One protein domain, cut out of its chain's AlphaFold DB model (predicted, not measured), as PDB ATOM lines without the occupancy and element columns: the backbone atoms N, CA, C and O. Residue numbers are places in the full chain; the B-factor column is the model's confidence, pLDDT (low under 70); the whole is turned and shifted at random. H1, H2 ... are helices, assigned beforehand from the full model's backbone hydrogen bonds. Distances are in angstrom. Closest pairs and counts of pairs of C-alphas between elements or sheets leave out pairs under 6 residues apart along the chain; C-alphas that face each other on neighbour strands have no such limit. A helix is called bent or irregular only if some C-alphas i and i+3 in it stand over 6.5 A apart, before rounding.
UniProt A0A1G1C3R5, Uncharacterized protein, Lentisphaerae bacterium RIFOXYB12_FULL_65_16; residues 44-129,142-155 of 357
ATOM      1  N   THR A  44     205.865 254.384 243.649       73.62
ATOM      2  CA  THR A  44     206.933 253.442 244.004       73.62
ATOM      3  C   THR A  44     206.806 252.157 243.184       73.62
ATOM      4  O   THR A  44     205.717 251.584 243.100       73.62
ATOM      5  N   ARG A  45     207.904 251.688 242.585       80.44
ATOM      6  CA  ARG A  45     208.033 250.349 242.007       80.44
ATOM      7  C   ARG A  45     208.309 249.364 243.135       80.44
ATOM      8  O   ARG A  45     209.311 249.489 243.826       80.44
ATOM      9  N   PHE A  46     207.432 248.383 243.289       85.69
ATOM     10  CA  PHE A  46     207.649 247.253 244.182       85.69
ATOM     11  C   PHE A  46     207.009 246.006 243.572       85.69
ATOM     12  O   PHE A  46     205.860 246.064 243.124       85.69
ATOM     13  N   ASP A  47     207.755 244.904 243.552       87.25
ATOM     14  CA  ASP A  47     207.314 243.617 243.017       87.25
ATOM     15  C   ASP A  47     207.156 242.609 244.164       87.25
ATOM     16  O   ASP A  47     208.145 242.165 244.752       87.25
ATOM     17  N   HIS A  48     205.901 242.277 244.495       87.81
ATOM     18  CA  HIS A  48     205.581 241.321 245.559       87.81
ATOM     19  C   HIS A  48     206.061 239.910 245.227       87.81
ATOM     20  O   HIS A  48     206.458 239.194 246.142       87.81
ATOM     21  N   LYS A  49     206.033 239.504 243.952       88.31
ATOM     22  CA  LYS A  49     206.466 238.169 243.548       88.31
ATOM     23  C   LYS A  49     207.953 238.031 243.824       88.31
ATOM     24  O   LYS A  49     208.353 237.154 244.575       88.31
ATOM     25  N   GLN A  50     208.745 238.966 243.306       88.38
ATOM     26  CA  GLN A  50     210.196 238.901 243.425       88.38
ATOM     27  C   GLN A  50     210.663 238.909 244.889       88.38
ATOM     28  O   GLN A  50     211.499 238.097 245.281       88.38
ATOM     29  N   HIS A  51     210.066 239.765 245.726       89.81
ATOM     30  CA  HIS A  51     210.424 239.823 247.145       89.81
ATOM     31  C   HIS A  51     210.019 238.567 247.924       89.81
ATOM     32  O   HIS A  51     210.796 238.146 248.770       89.81
ATOM     33  N   ASN A  52     208.875 237.942 247.622       87.44
ATOM     34  CA  ASN A  52     208.401 236.759 248.358       87.44
ATOM     35  C   ASN A  52     208.881 235.416 247.779       87.44
ATOM     36  O   ASN A  52     208.696 234.388 248.425       87.44
ATOM     37  N   THR A  53     209.454 235.381 246.568       84.31
ATOM     38  CA  THR A  53     209.921 234.124 245.949       84.31
ATOM     39  C   THR A  53     211.421 234.064 245.700       84.31
ATOM     40  O   THR A  53     211.980 232.975 245.725       84.31
ATOM     41  N   GLU A  54     212.075 235.194 245.415       87.50
ATOM     42  CA  GLU A  54     213.500 235.217 245.045       87.50
ATOM     43  C   GLU A  54     214.383 235.770 246.164       87.50
ATOM     44  O   GLU A  54     215.446 235.214 246.430       87.50
ATOM     45  N   PHE A  55     213.965 236.862 246.812       88.44
ATOM     46  CA  PHE A  55     214.822 237.577 247.764       88.44
ATOM     47  C   PHE A  55     214.590 237.181 249.219       88.44
ATOM     48  O   PHE A  55     215.551 236.990 249.960       88.44
ATOM     49  N   VAL A  56     213.328 237.067 249.631       87.94
ATOM     50  CA  VAL A  56     212.940 236.669 250.987       87.94
ATOM     51  C   VAL A  56     211.904 235.549 250.865       87.94
ATOM     52  O   VAL A  56     210.704 235.794 251.021       87.94
ATOM     53  N   PRO A  57     212.338 234.331 250.484       83.44
ATOM     54  CA  PRO A  57     211.427 233.202 250.371       83.44
ATOM     55  C   PRO A  57     210.760 232.939 251.722       83.44
ATOM     56  O   PRO A  57     211.387 233.088 252.771       83.44
ATOM     57  N   ASP A  58     209.478 232.585 251.673       81.56
ATOM     58  CA  ASP A  58     208.656 232.278 252.849       81.56
ATOM     59  C   ASP A  58     208.509 233.447 253.844       81.56
ATOM     60  O   ASP A  58     208.213 233.246 255.022       81.56
ATOM     61  N   ALA A  59     208.693 234.689 253.381       84.06
ATOM     62  CA  ALA A  59     208.427 235.868 254.191       84.06
ATOM     63  C   ALA A  59     206.957 235.924 254.631       84.06
ATOM     64  O   ALA A  59     206.034 235.961 253.814       84.06
ATOM     65  N   GLU A  60     206.745 236.024 255.940       87.12
ATOM     66  CA  GLU A  60     205.438 236.360 256.491       87.12
ATOM     67  C   GLU A  60     205.019 237.766 256.040       87.12
ATOM     68  O   GLU A  60     205.818 238.704 256.019       87.12
ATOM     69  N   CYS A  61     203.734 237.950 255.726       86.44
ATOM     70  CA  CYS A  61     203.205 239.237 255.253       86.44
ATOM     71  C   CYS A  61     203.483 240.383 256.247       86.44
ATOM     72  O   CYS A  61     203.718 241.526 255.840       86.44
ATOM     73  N   SER A  62     203.476 240.057 257.544       85.38
ATOM     74  CA  SER A  62     203.718 240.973 258.662       85.38
ATOM     75  C   SER A  62     205.160 241.476 258.752       85.38
ATOM     76  O   SER A  62     205.418 242.489 259.402       85.38
ATOM     77  N   LEU A  63     206.106 240.820 258.068       87.69
ATOM     78  CA  LEU A  63     207.491 241.280 257.987       87.69
ATOM     79  C   LEU A  63     207.558 242.694 257.392       87.69
ATOM     80  O   LEU A  63     208.259 243.570 257.903       87.69
ATOM     81  N   CYS A  64     206.773 242.922 256.339       86.94
ATOM     82  CA  CYS A  64     206.726 244.188 255.617       86.94
ATOM     83  C   CYS A  64     205.526 245.050 256.032       86.94
ATOM     84  O   CYS A  64     205.655 246.271 256.136       86.94
ATOM     85  N   HIS A  65     204.365 244.432 256.257       86.88
ATOM     86  CA  HIS A  65     203.112 245.126 256.539       86.88
ATOM     87  C   HIS A  65     202.798 245.140 258.031       86.88
ATOM     88  O   HIS A  65     202.569 244.094 258.625       86.88
ATOM     89  N   ASP A  66     202.718 246.331 258.619       80.62
ATOM     90  CA  ASP A  66     202.271 246.484 260.000       80.62
ATOM     91  C   ASP A  66     200.770 246.788 260.038       80.62
ATOM     92  O   ASP A  66     200.308 247.803 259.507       80.62
ATOM     93  N   THR A  67     200.001 245.872 260.618       74.88
ATOM     94  CA  THR A  67     198.544 245.973 260.766       74.88
ATOM     95  C   THR A  67     198.107 246.056 262.225       74.88
ATOM     96  O   THR A  67     196.907 246.169 262.485       74.88
ATOM     97  N   ALA A  68     199.056 246.022 263.168       68.44
ATOM     98  CA  ALA A  68     198.767 245.912 264.594       68.44
ATOM     99  C   ALA A  68     198.122 247.184 265.165       68.44
ATOM    100  O   ALA A  68     197.288 247.102 266.064       68.44
ATOM    101  N   GLU A  69     198.462 248.349 264.613       66.25
ATOM    102  CA  GLU A  69     198.041 249.644 265.141       66.25
ATOM    103  C   GLU A  69     196.848 250.240 264.376       66.25
ATOM    104  O   GLU A  69     196.816 250.311 263.140       66.25
ATOM    105  N   ALA A  70     195.854 250.723 265.125       54.53
ATOM    106  CA  ALA A  70     194.645 251.304 264.557       54.53
ATOM    107  C   ALA A  70     194.956 252.592 263.778       54.53
ATOM    108  O   ALA A  70     195.494 253.563 264.311       54.53
ATOM    109  N   GLY A  71     194.583 252.617 262.495       58.75
ATOM    110  CA  GLY A  71     194.865 253.747 261.604       58.75
ATOM    111  C   GLY A  71     196.306 253.813 261.084       58.75
ATOM    112  O   GLY A  71     196.660 254.811 260.449       58.75
ATOM    113  N   ALA A  72     197.120 252.774 261.309       60.28
ATOM    114  CA  ALA A  72     198.445 252.668 260.714       60.28
ATOM    115  C   ALA A  72     198.379 252.652 259.180       60.28
ATOM    116  O   ALA A  72     197.496 252.047 258.563       60.28
ATOM    117  N   ASP A  73     199.344 253.326 258.553       65.75
ATOM    118  CA  ASP A  73     199.586 253.182 257.122       65.75
ATOM    119  C   ASP A  73     200.203 251.799 256.905       65.75
ATOM    120  O   ASP A  73     201.399 251.606 257.088       65.75
ATOM    121  N   VAL A  74     199.366 250.828 256.531       74.06
ATOM    122  CA  VAL A  74     199.776 249.432 256.286       74.06
ATOM    123  C   VAL A  74     200.815 249.336 255.160       74.06
ATOM    124  O   VAL A  74     201.467 248.308 254.978       74.06
ATOM    125  N   ARG A  75     200.993 250.396 254.360       76.88
ATOM    126  CA  ARG A  75     202.046 250.431 253.348       76.88
ATOM    127  C   ARG A  75     203.416 250.557 254.022       76.88
ATOM    128  O   ARG A  75     203.619 251.514 254.768       76.88
ATOM    129  N   PRO A  76     204.377 249.677 253.680       83.81
ATOM    130  CA  PRO A  76     205.737 249.791 254.177       83.81
ATOM    131  C   PRO A  76     206.296 251.181 253.861       83.81
ATOM    132  O   PRO A  76     206.157 251.691 252.740       83.81
ATOM    133  N   ASN A  77     206.890 251.809 254.868       81.50
ATOM    134  CA  ASN A  77     207.593 253.074 254.726       81.50
ATOM    135  C   ASN A  77     209.089 252.818 254.472       81.50
ATOM    136  O   ASN A  77     209.538 251.676 254.372       81.50
ATOM    137  N   HIS A  78     209.866 253.896 254.364       85.06
ATOM    138  CA  HIS A  78     211.311 253.788 254.187       85.06
ATOM    139  C   HIS A  78     211.994 253.001 255.303       85.06
ATOM    140  O   HIS A  78     212.884 252.229 254.980       85.06
ATOM    141  N   ASP A  79     211.547 253.110 256.557       84.62
ATOM    142  CA  ASP A  79     212.139 252.369 257.681       84.62
ATOM    143  C   ASP A  79     212.008 250.849 257.487       84.62
ATOM    144  O   ASP A  79     212.962 250.106 257.708       84.62
ATOM    145  N   LYS A  80     210.852 250.379 256.996       88.00
ATOM    146  CA  LYS A  80     210.635 248.958 256.669       88.00
ATOM    147  C   LYS A  80     211.464 248.489 255.477       88.00
ATOM    148  O   LYS A  80     211.902 247.350 255.457       88.00
ATOM    149  N   CYS A  81     211.694 249.337 254.476       88.25
ATOM    150  CA  CYS A  81     212.600 248.987 253.379       88.25
ATOM    151  C   CYS A  81     214.065 248.984 253.849       88.25
ATOM    152  O   CYS A  81     214.845 248.122 253.443       88.25
ATOM    153  N   ALA A  82     214.418 249.933 254.718       89.94
ATOM    154  CA  ALA A  82     215.764 250.142 255.231       89.94
ATOM    155  C   ALA A  82     216.215 249.059 256.223       89.94
ATOM    156  O   ALA A  82     217.404 248.931 256.496       89.94
ATOM    157  N   SER A  83     215.291 248.234 256.733       89.44
ATOM    158  CA  SER A  83     215.659 247.081 257.562       89.44
ATOM    159  C   SER A  83     216.459 246.024 256.795       89.44
ATOM    160  O   SER A  83     217.157 245.231 257.419       89.44
ATOM    161  N   CYS A  84     216.346 246.000 255.461       91.31
ATOM    162  CA  CYS A  84     217.058 245.056 254.593       91.31
ATOM    163  C   CYS A  84     217.916 245.747 253.525       91.31
ATOM    164  O   CYS A  84     218.933 245.199 253.107       91.31
ATOM    165  N   HIS A  85     217.511 246.928 253.054       89.25
ATOM    166  CA  HIS A  85     218.235 247.682 252.035       89.25
ATOM    167  C   HIS A  85     218.970 248.870 252.647       89.25
ATOM    168  O   HIS A  85     218.408 249.595 253.458       89.25
ATOM    169  N   ASP A  86     220.191 249.132 252.196       88.56
ATOM    170  CA  ASP A  86     220.895 250.354 252.575       88.56
ATOM    171  C   ASP A  86     220.296 251.552 251.821       88.56
ATOM    172  O   ASP A  86     220.483 251.707 250.610       88.56
ATOM    173  N   ILE A  87     219.487 252.351 252.523       86.12
ATOM    174  CA  ILE A  87     218.788 253.515 251.976       86.12
ATOM    175  C   ILE A  87     219.192 254.746 252.787       86.12
ATOM    176  O   ILE A  87     218.644 255.009 253.856       86.12
ATOM    177  N   ASP A  88     220.105 255.542 252.236       82.50
ATOM    178  CA  ASP A  88     220.479 256.838 252.804       82.50
ATOM    179  C   ASP A  88     219.409 257.890 252.450       82.50
ATOM    180  O   ASP A  88     219.368 258.438 251.343       82.50
ATOM    181  N   MET A  89     218.502 258.157 253.393       78.62
ATOM    182  CA  MET A  89     217.478 259.197 253.244       78.62
ATOM    183  C   MET A  89     218.027 260.623 253.387       78.62
ATOM    184  O   MET A  89     217.381 261.564 252.918       78.62
ATOM    185  N   ASP A  90     219.207 260.789 253.987       79.44
ATOM    186  CA  ASP A  90     219.839 262.093 254.194       79.44
ATOM    187  C   ASP A  90     220.590 262.561 252.937       79.44
ATOM    188  O   ASP A  90     220.812 263.762 252.745       79.44
ATOM    189  N   LYS A  91     220.935 261.630 252.037       77.62
ATOM    190  CA  LYS A  91     221.594 261.913 250.753       77.62
ATOM    191  C   LYS A  91     220.785 261.400 249.554       77.62
ATOM    192  O   LYS A  91     221.194 260.447 248.891       77.62
ATOM    193  N   PRO A  92     219.670 262.063 249.196       70.56
ATOM    194  CA  PRO A  92     218.896 261.680 248.022       70.56
ATOM    195  C   PRO A  92     219.707 261.847 246.727       70.56
ATOM    196  O   PRO A  92     220.269 262.915 246.464       70.56
ATOM    197  N   GLY A  93     219.706 260.803 245.898       73.00
ATOM    198  CA  GLY A  93     220.428 260.732 244.625       73.00
ATOM    199  C   GLY A  93     219.775 259.764 243.636       73.00
ATOM    200  O   GLY A  93     218.616 259.379 243.807       73.00
ATOM    201  N   GLU A  94     220.511 259.351 242.602       74.50
ATOM    202  CA  GLU A  94     220.000 258.444 241.558       74.50
ATOM    203  C   GLU A  94     219.544 257.089 242.113       74.50
ATOM    204  O   GLU A  94     218.601 256.491 241.599       74.50
ATOM    205  N   ASP A  95     220.130 256.637 243.224       79.25
ATOM    206  CA  ASP A  95     219.736 255.396 243.895       79.25
ATOM    207  C   ASP A  95     218.272 255.394 244.353       79.25
ATOM    208  O   ASP A  95     217.630 254.341 244.375       79.25
ATOM    209  N   CYS A  96     217.685 256.561 244.629       79.00
ATOM    210  CA  CYS A  96     216.266 256.663 244.959       79.00
ATOM    211  C   CYS A  96     215.361 256.246 243.782       79.00
ATOM    212  O   CYS A  96     214.234 255.792 244.007       79.00
ATOM    213  N   LEU A  97     215.838 256.354 242.535       78.75
ATOM    214  CA  LEU A  97     215.096 255.977 241.325       78.75
ATOM    215  C   LEU A  97     214.979 254.459 241.140       78.75
ATOM    216  O   LEU A  97     214.156 254.002 240.348       78.75
ATOM    217  N   LYS A  98     215.738 253.664 241.906       82.25
ATOM    218  CA  LYS A  98     215.571 252.201 241.949       82.25
ATOM    219  C   LYS A  98     214.171 251.818 242.434       82.25
ATOM    220  O   LYS A  98     213.597 250.838 241.959       82.25
ATOM    221  N   CYS A  99     213.598 252.625 243.331       82.12
ATOM    222  CA  CYS A  99     212.277 252.396 243.914       82.12
ATOM    223  C   CYS A  99     211.248 253.456 243.507       82.12
ATOM    224  O   CYS A  99     210.074 253.129 243.385       82.12
ATOM    225  N   HIS A 100     211.625 254.718 243.291       78.75
ATOM    226  CA  HIS A 100     210.681 255.784 242.928       78.75
ATOM    227  C   HIS A 100     210.606 255.962 241.407       78.75
ATOM    228  O   HIS A 100     211.554 256.397 240.766       78.75
ATOM    229  N   ILE A 101     209.442 255.660 240.832       71.50
ATOM    230  CA  ILE A 101     209.102 255.916 239.434       71.50
ATOM    231  C   ILE A 101     208.550 257.334 239.311       71.50
ATOM    232  O   ILE A 101     207.464 257.647 239.811       71.50
ATOM    233  N   LEU A 102     209.271 258.172 238.579       62.12
ATOM    234  CA  LEU A 102     208.793 259.495 238.211       62.12
ATOM    235  C   LEU A 102     207.708 259.395 237.123       62.12
ATOM    236  O   LEU A 102     207.761 258.496 236.277       62.12
ATOM    237  N   PRO A 103     206.700 260.282 237.139       55.44
ATOM    238  CA  PRO A 103     205.686 260.318 236.100       55.44
ATOM    239  C   PRO A 103     206.366 260.515 234.746       55.44
ATOM    240  O   PRO A 103     207.222 261.383 234.586       55.44
ATOM    241  N   LYS A 104     205.993 259.680 233.771       47.94
ATOM    242  CA  LYS A 104     206.437 259.837 232.387       47.94
ATOM    243  C   LYS A 104     205.810 261.108 231.812       47.94
ATOM    244  O   LYS A 104     204.781 261.038 231.144       47.94
ATOM    245  N   THR A 105     206.432 262.263 232.006       44.31
ATOM    246  CA  THR A 105     206.346 263.290 230.966       44.31
ATOM    247  C   THR A 105     207.046 262.727 229.732       44.31
ATOM    248  O   THR A 105     208.039 262.020 229.862       44.31
ATOM    249  N   ARG A 106     206.509 262.953 228.528       36.84
ATOM    250  CA  ARG A 106     207.178 262.585 227.267       36.84
ATOM    251  C   ARG A 106     208.556 263.264 227.219       36.84
ATOM    252  O   ARG A 106     208.635 264.432 226.864       36.84
ATOM    253  N   GLY A 107     209.601 262.554 227.613       46.25
ATOM    254  CA  GLY A 107     210.961 263.070 227.748       46.25
ATOM    255  C   GLY A 107     211.719 262.226 228.767       46.25
ATOM    256  O   GLY A 107     211.099 261.617 229.636       46.25
ATOM    257  N   ASP A 108     213.030 262.123 228.594       45.56
ATOM    258  CA  ASP A 108     213.904 261.220 229.344       45.56
ATOM    259  C   ASP A 108     213.822 261.397 230.870       45.56
ATOM    260  O   ASP A 108     213.308 262.395 231.383       45.56
ATOM    261  N   ALA A 109     214.322 260.401 231.609       49.62
ATOM    262  CA  ALA A 109     214.414 260.478 233.064       49.62
ATOM    263  C   ALA A 109     215.179 261.757 233.480       49.62
ATOM    264  O   ALA A 109     216.230 262.038 232.902       49.62
ATOM    265  N   PRO A 110     214.672 262.540 234.450       52.66
ATOM    266  CA  PRO A 110     215.325 263.775 234.861       52.66
ATOM    267  C   PRO A 110     216.696 263.502 235.482       52.66
ATOM    268  O   PRO A 110     216.883 262.504 236.181       52.66
ATOM    269  N   SER A 111     217.644 264.408 235.241       54.94
ATOM    270  CA  SER A 111     218.997 264.330 235.795       54.94
ATOM    271  C   SER A 111     218.996 264.445 237.327       54.94
ATOM    272  O   SER A 111     218.042 264.949 237.930       54.94
ATOM    273  N   ALA A 112     220.088 264.031 237.977       53.62
ATOM    274  CA  ALA A 112     220.256 264.137 239.431       53.62
ATOM    275  C   ALA A 112     219.982 265.559 239.985       53.62
ATOM    276  O   ALA A 112     219.418 265.710 241.072       53.62
ATOM    277  N   ASP A 113     220.287 266.606 239.211       57.59
ATOM    278  CA  ASP A 113     220.027 268.004 239.585       57.59
ATOM    279  C   ASP A 113     218.540 268.382 239.508       57.59
ATOM    280  O   ASP A 113     218.046 269.191 240.297       57.59
ATOM    281  N   GLN A 114     217.796 267.759 238.595       59.03
ATOM    282  CA  GLN A 114     216.346 267.916 238.472       59.03
ATOM    283  C   GLN A 114     215.587 267.103 239.538       59.03
ATOM    284  O   GLN A 114     214.434 267.407 239.851       59.03
ATOM    285  N   PHE A 115     216.234 266.101 240.141       62.25
ATOM    286  CA  PHE A 115     215.628 265.205 241.124       62.25
ATOM    287  C   PHE A 115     215.380 265.867 242.490       62.25
ATOM    288  O   PHE A 115     214.308 265.702 243.076       62.25
ATOM    289  N   LYS A 116     216.324 266.676 242.992       64.00
ATOM    290  CA  LYS A 116     216.206 267.359 244.298       64.00
ATOM    291  C   LYS A 116     214.933 268.218 244.456       64.00
ATOM    292  O   LYS A 116     214.222 268.033 245.449       64.00
ATOM    293  N   PRO A 117     214.589 269.134 243.528       64.69
ATOM    294  CA  PRO A 117     213.366 269.936 243.651       64.69
ATOM    295  C   PRO A 117     212.077 269.106 243.510       64.69
ATOM    296  O   PRO A 117     211.076 269.409 244.172       64.69
ATOM    297  N   LEU A 118     212.097 268.024 242.722       62.66
ATOM    298  CA  LEU A 118     210.977 267.081 242.626       62.66
ATOM    299  C   LEU A 118     210.749 266.353 243.956       62.66
ATOM    300  O   LEU A 118     209.614 266.300 244.430       62.66
ATOM    301  N   LEU A 119     211.817 265.886 244.609       64.19
ATOM    302  CA  LEU A 119     211.737 265.181 245.891       64.19
ATOM    303  C   LEU A 119     211.110 266.047 246.994       64.19
ATOM    304  O   LEU A 119     210.246 265.584 247.742       64.19
ATOM    305  N   LYS A 120     211.484 267.333 247.059       66.31
ATOM    306  CA  LYS A 120     210.886 268.284 248.008       66.31
ATOM    307  C   LYS A 120     209.384 268.452 247.757       66.31
ATOM    308  O   LYS A 120     208.582 268.371 248.686       66.31
ATOM    309  N   THR A 121     209.000 268.626 246.495       62.56
ATOM    310  CA  THR A 121     207.593 268.778 246.095       62.56
ATOM    311  C   THR A 121     206.781 267.517 246.409       62.56
ATOM    312  O   THR A 121     205.634 267.607 246.857       62.56
ATOM    313  N   MET A 122     207.379 266.332 246.257       62.69
ATOM    314  CA  MET A 122     206.774 265.059 246.656       62.69
ATOM    315  C   MET A 122     206.552 264.970 248.167       62.69
ATOM    316  O   MET A 122     205.474 264.553 248.598       62.69
ATOM    317  N   TYR A 123     207.556 265.349 248.966       60.53
ATOM    318  CA  TYR A 123     207.478 265.318 250.428       60.53
ATOM    319  C   TYR A 123     206.356 266.234 250.935       60.53
ATOM    320  O   TYR A 123     205.488 265.802 251.701       60.53
ATOM    321  N   ASP A 124     206.299 267.460 250.412       62.25
ATOM    322  CA  ASP A 124     205.271 268.450 250.743       62.25
ATOM    323  C   ASP A 124     203.867 267.975 250.309       62.25
ATOM    324  O   ASP A 124     202.904 268.067 251.077       62.25
ATOM    325  N   SER A 125     203.754 267.362 249.125       56.47
ATOM    326  CA  SER A 125     202.493 266.806 248.610       56.47
ATOM    327  C   SER A 125     201.988 265.619 249.431       56.47
ATOM    328  O   SER A 125     200.790 265.522 249.704       56.47
ATOM    329  N   ARG A 126     202.877 264.720 249.878       58.16
ATOM    330  CA  ARG A 126     202.507 263.606 250.769       58.16
ATOM    331  C   ARG A 126     202.086 264.100 252.146       58.16
ATOM    332  O   ARG A 126     201.103 263.594 252.685       58.16
ATOM    333  N   ARG A 127     202.779 265.098 252.700       58.22
ATOM    334  CA  ARG A 127     202.409 265.720 253.978       58.22
ATOM    335  C   ARG A 127     201.022 266.363 253.900       58.22
ATOM    336  O   ARG A 127     200.207 266.166 254.799       58.22
ATOM    337  N   ALA A 128     200.727 267.064 252.805       56.88
ATOM    338  CA  ALA A 128     199.406 267.629 252.547       56.88
ATOM    339  C   ALA A 128     198.332 266.540 252.349       56.88
ATOM    340  O   ALA A 128     197.250 266.641 252.925       56.88
ATOM    341  N   ALA A 129     198.639 265.469 251.608       53.53
ATOM    342  CA  ALA A 129     197.721 264.350 251.389       53.53
ATOM    343  C   ALA A 129     197.387 263.593 252.685       53.53
ATOM    344  O   ALA A 129     196.220 263.293 252.913       53.53
ATOM    345  N   SER A 142     193.524 246.573 261.953       77.19
ATOM    346  CA  SER A 142     193.659 245.915 263.262       77.19
ATOM    347  C   SER A 142     192.370 245.199 263.701       77.19
ATOM    348  O   SER A 142     192.410 244.201 264.413       77.19
ATOM    349  N   ARG A 143     191.201 245.644 263.214       75.69
ATOM    350  CA  ARG A 143     189.893 245.049 263.559       75.69
ATOM    351  C   ARG A 143     189.554 243.780 262.780       75.69
ATOM    352  O   ARG A 143     188.632 243.065 263.178       75.69
ATOM    353  N   ILE A 144     190.231 243.554 261.652       75.38
ATOM    354  CA  ILE A 144     189.932 242.488 260.681       75.38
ATOM    355  C   ILE A 144     191.049 241.444 260.596       75.38
ATOM    356  O   ILE A 144     190.756 240.308 260.237       75.38
ATOM    357  N   GLN A 145     192.292 241.795 260.942       75.38
ATOM    358  CA  GLN A 145     193.465 240.930 260.758       75.38
ATOM    359  C   GLN A 145     193.310 239.526 261.377       75.38
ATOM    360  O   GLN A 145     193.719 238.550 260.760       75.38
ATOM    361  N   ASP A 146     192.620 239.413 262.518       79.19
ATOM    362  CA  ASP A 146     192.386 238.130 263.205       79.19
ATOM    363  C   ASP A 146     191.083 237.431 262.777       79.19
ATOM    364  O   ASP A 146     190.775 236.325 263.218       79.19
ATOM    365  N   LYS A 147     190.278 238.086 261.933       77.38
ATOM    366  CA  LYS A 147     188.948 237.620 261.506       77.38
ATOM    367  C   LYS A 147     188.901 237.180 260.048       77.38
ATOM    368  O   LYS A 147     187.985 236.455 259.666       77.38
ATOM    369  N   ALA A 148     189.849 237.618 259.221       78.62
ATOM    370  CA  ALA A 148     189.955 237.211 257.827       78.62
ATOM    371  C   ALA A 148     191.414 237.126 257.380       78.62
ATOM    372  O   ALA A 148     192.207 238.032 257.622       78.62
ATOM    373  N   ALA A 149     191.739 236.080 256.619       82.94
ATOM    374  CA  ALA A 149     193.033 235.982 255.952       82.94
ATOM    375  C   ALA A 149     193.209 237.121 254.929       82.94
ATOM    376  O   ALA A 149     192.267 237.443 254.198       82.94
ATOM    377  N   CYS A 150     194.425 237.658 254.789       81.06
ATOM    378  CA  CYS A 150     194.755 238.766 253.877       81.06
ATOM    379  C   CYS A 150     194.278 238.526 252.428       81.06
ATOM    380  O   CYS A 150     193.739 239.428 251.776       81.06
ATOM    381  N   ALA A 151     194.413 237.285 251.943       80.81
ATOM    382  CA  ALA A 151     194.007 236.863 250.599       80.81
ATOM    383  C   ALA A 151     192.494 237.001 250.340       80.81
ATOM    384  O   ALA A 151     192.067 237.133 249.189       80.81
ATOM    385  N   THR A 152     191.679 237.036 251.399       77.56
ATOM    386  CA  THR A 152     190.233 237.291 251.317       77.56
ATOM    387  C   THR A 152     189.969 238.651 250.683       77.56
ATOM    388  O   THR A 152     189.119 238.776 249.806       77.56
ATOM    389  N   CYS A 153     190.730 239.675 251.067       75.06
ATOM    390  CA  CYS A 153     190.526 241.039 250.592       75.06
ATOM    391  C   CYS A 153     191.438 241.393 249.413       75.06
ATOM    392  O   CYS A 153     190.989 242.061 248.483       75.06
ATOM    393  N   HIS A 154     192.687 240.924 249.428       77.75
ATOM    394  CA  HIS A 154     193.707 241.329 248.458       77.75
ATOM    395  C   HIS A 154     193.903 240.346 247.293       77.75
ATOM    396  O   HIS A 154     194.426 240.746 246.253       77.75
ATOM    397  N   GLY A 155     193.404 239.108 247.405       79.81
ATOM    398  CA  GLY A 155     193.712 238.031 246.458       79.81
ATOM    399  C   GLY A 155     195.132 237.493 246.641       79.81
ATOM    400  O   GLY A 155     195.773 237.756 247.660       79.81
TER     401      GLY A 155
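What this domain is: This is residues 44 to 129 and 142 to 155 of the 357 residues of an uncharacterized protein of Lentisphaerae bacterium RIFOXYB12_FULL_65_16 (UniProt A0A1G1C3R5). One long helix, H5, sticks out with residues 120 to 129 from a loose body made largely of winding loops, along which five short helices are strung with few contacts between them. H3 is nearest to the middle, H5 and H6 lie far out, and residues 103 to 108 of the loop before H5 also stick out. The printed part has 100 residues with six named helices, H1 to H6 in order along the chain, and no named strand. The class is all helix, though under half of the printed residues, 45, are in named elements. The whole is loose, with a radius of gyration of the C-alphas of 16.4 A and spans of 48 by 34 by 29 A.

Where its parts are: H5, residues 112 to 129, is 25.5 A long, from C-alpha 112 at (220.256, 264.137, 239.431) to C-alpha 129 at (197.721, 264.350, 251.389). It is neither bent nor irregular, but only just: C-alphas 114 and 117 are 6.3 A apart. H4 is residues 94 to 98, 7.7 A, and H3 is residues 78 to 82, 5.8 A. H2, residues 61 to 64, measures 6.1 A. H1, residues 48 to 55, is 10.2 A long and begins with C-alpha 48 at (205.581, 241.321, 245.559); it is only just irregular, with C-alphas 52 and 55 6.50 A apart. H6, residues 150 to 154, measures 6.1 A.

How they stand to each other: H5 and H4 are close but not clearly touching; their closest C-alphas, those of Ala 112 and Glu 94, are 6.1 A apart. H3 and H2 are also close but not clearly touching, with the closest C-alphas, those of Lys 80 and Cys 64, 6.3 A apart. H3 and H4 are apart. H1 is apart from the other five helices, and H6 is too. In H3 and H6 each O i to N i+4 pair is within hydrogen-bond range, against 3 of 4 in H1, 11 of 14 in H5 and 0 of 1 in H4, where 2 of 2 O i to N i+3 pairs are; H2 is too short for an O i to N i+4 pair.

The domain as a whole: The two C-alphas farthest apart, those of Asp 113 and Lys 147, are 48.7 A apart. Residues 130 to 141 are cut out, and C-alphas 129 and 142 are 22.3 A apart across the cut. Of the links that are printed whole, H1 to H2 is tight, while H2 to H3, H3 to H4 and H4 to H5 are long. The mean pLDDT of the printed part is 73.8; residues 68 to 73 and 102 to 129 are under 70.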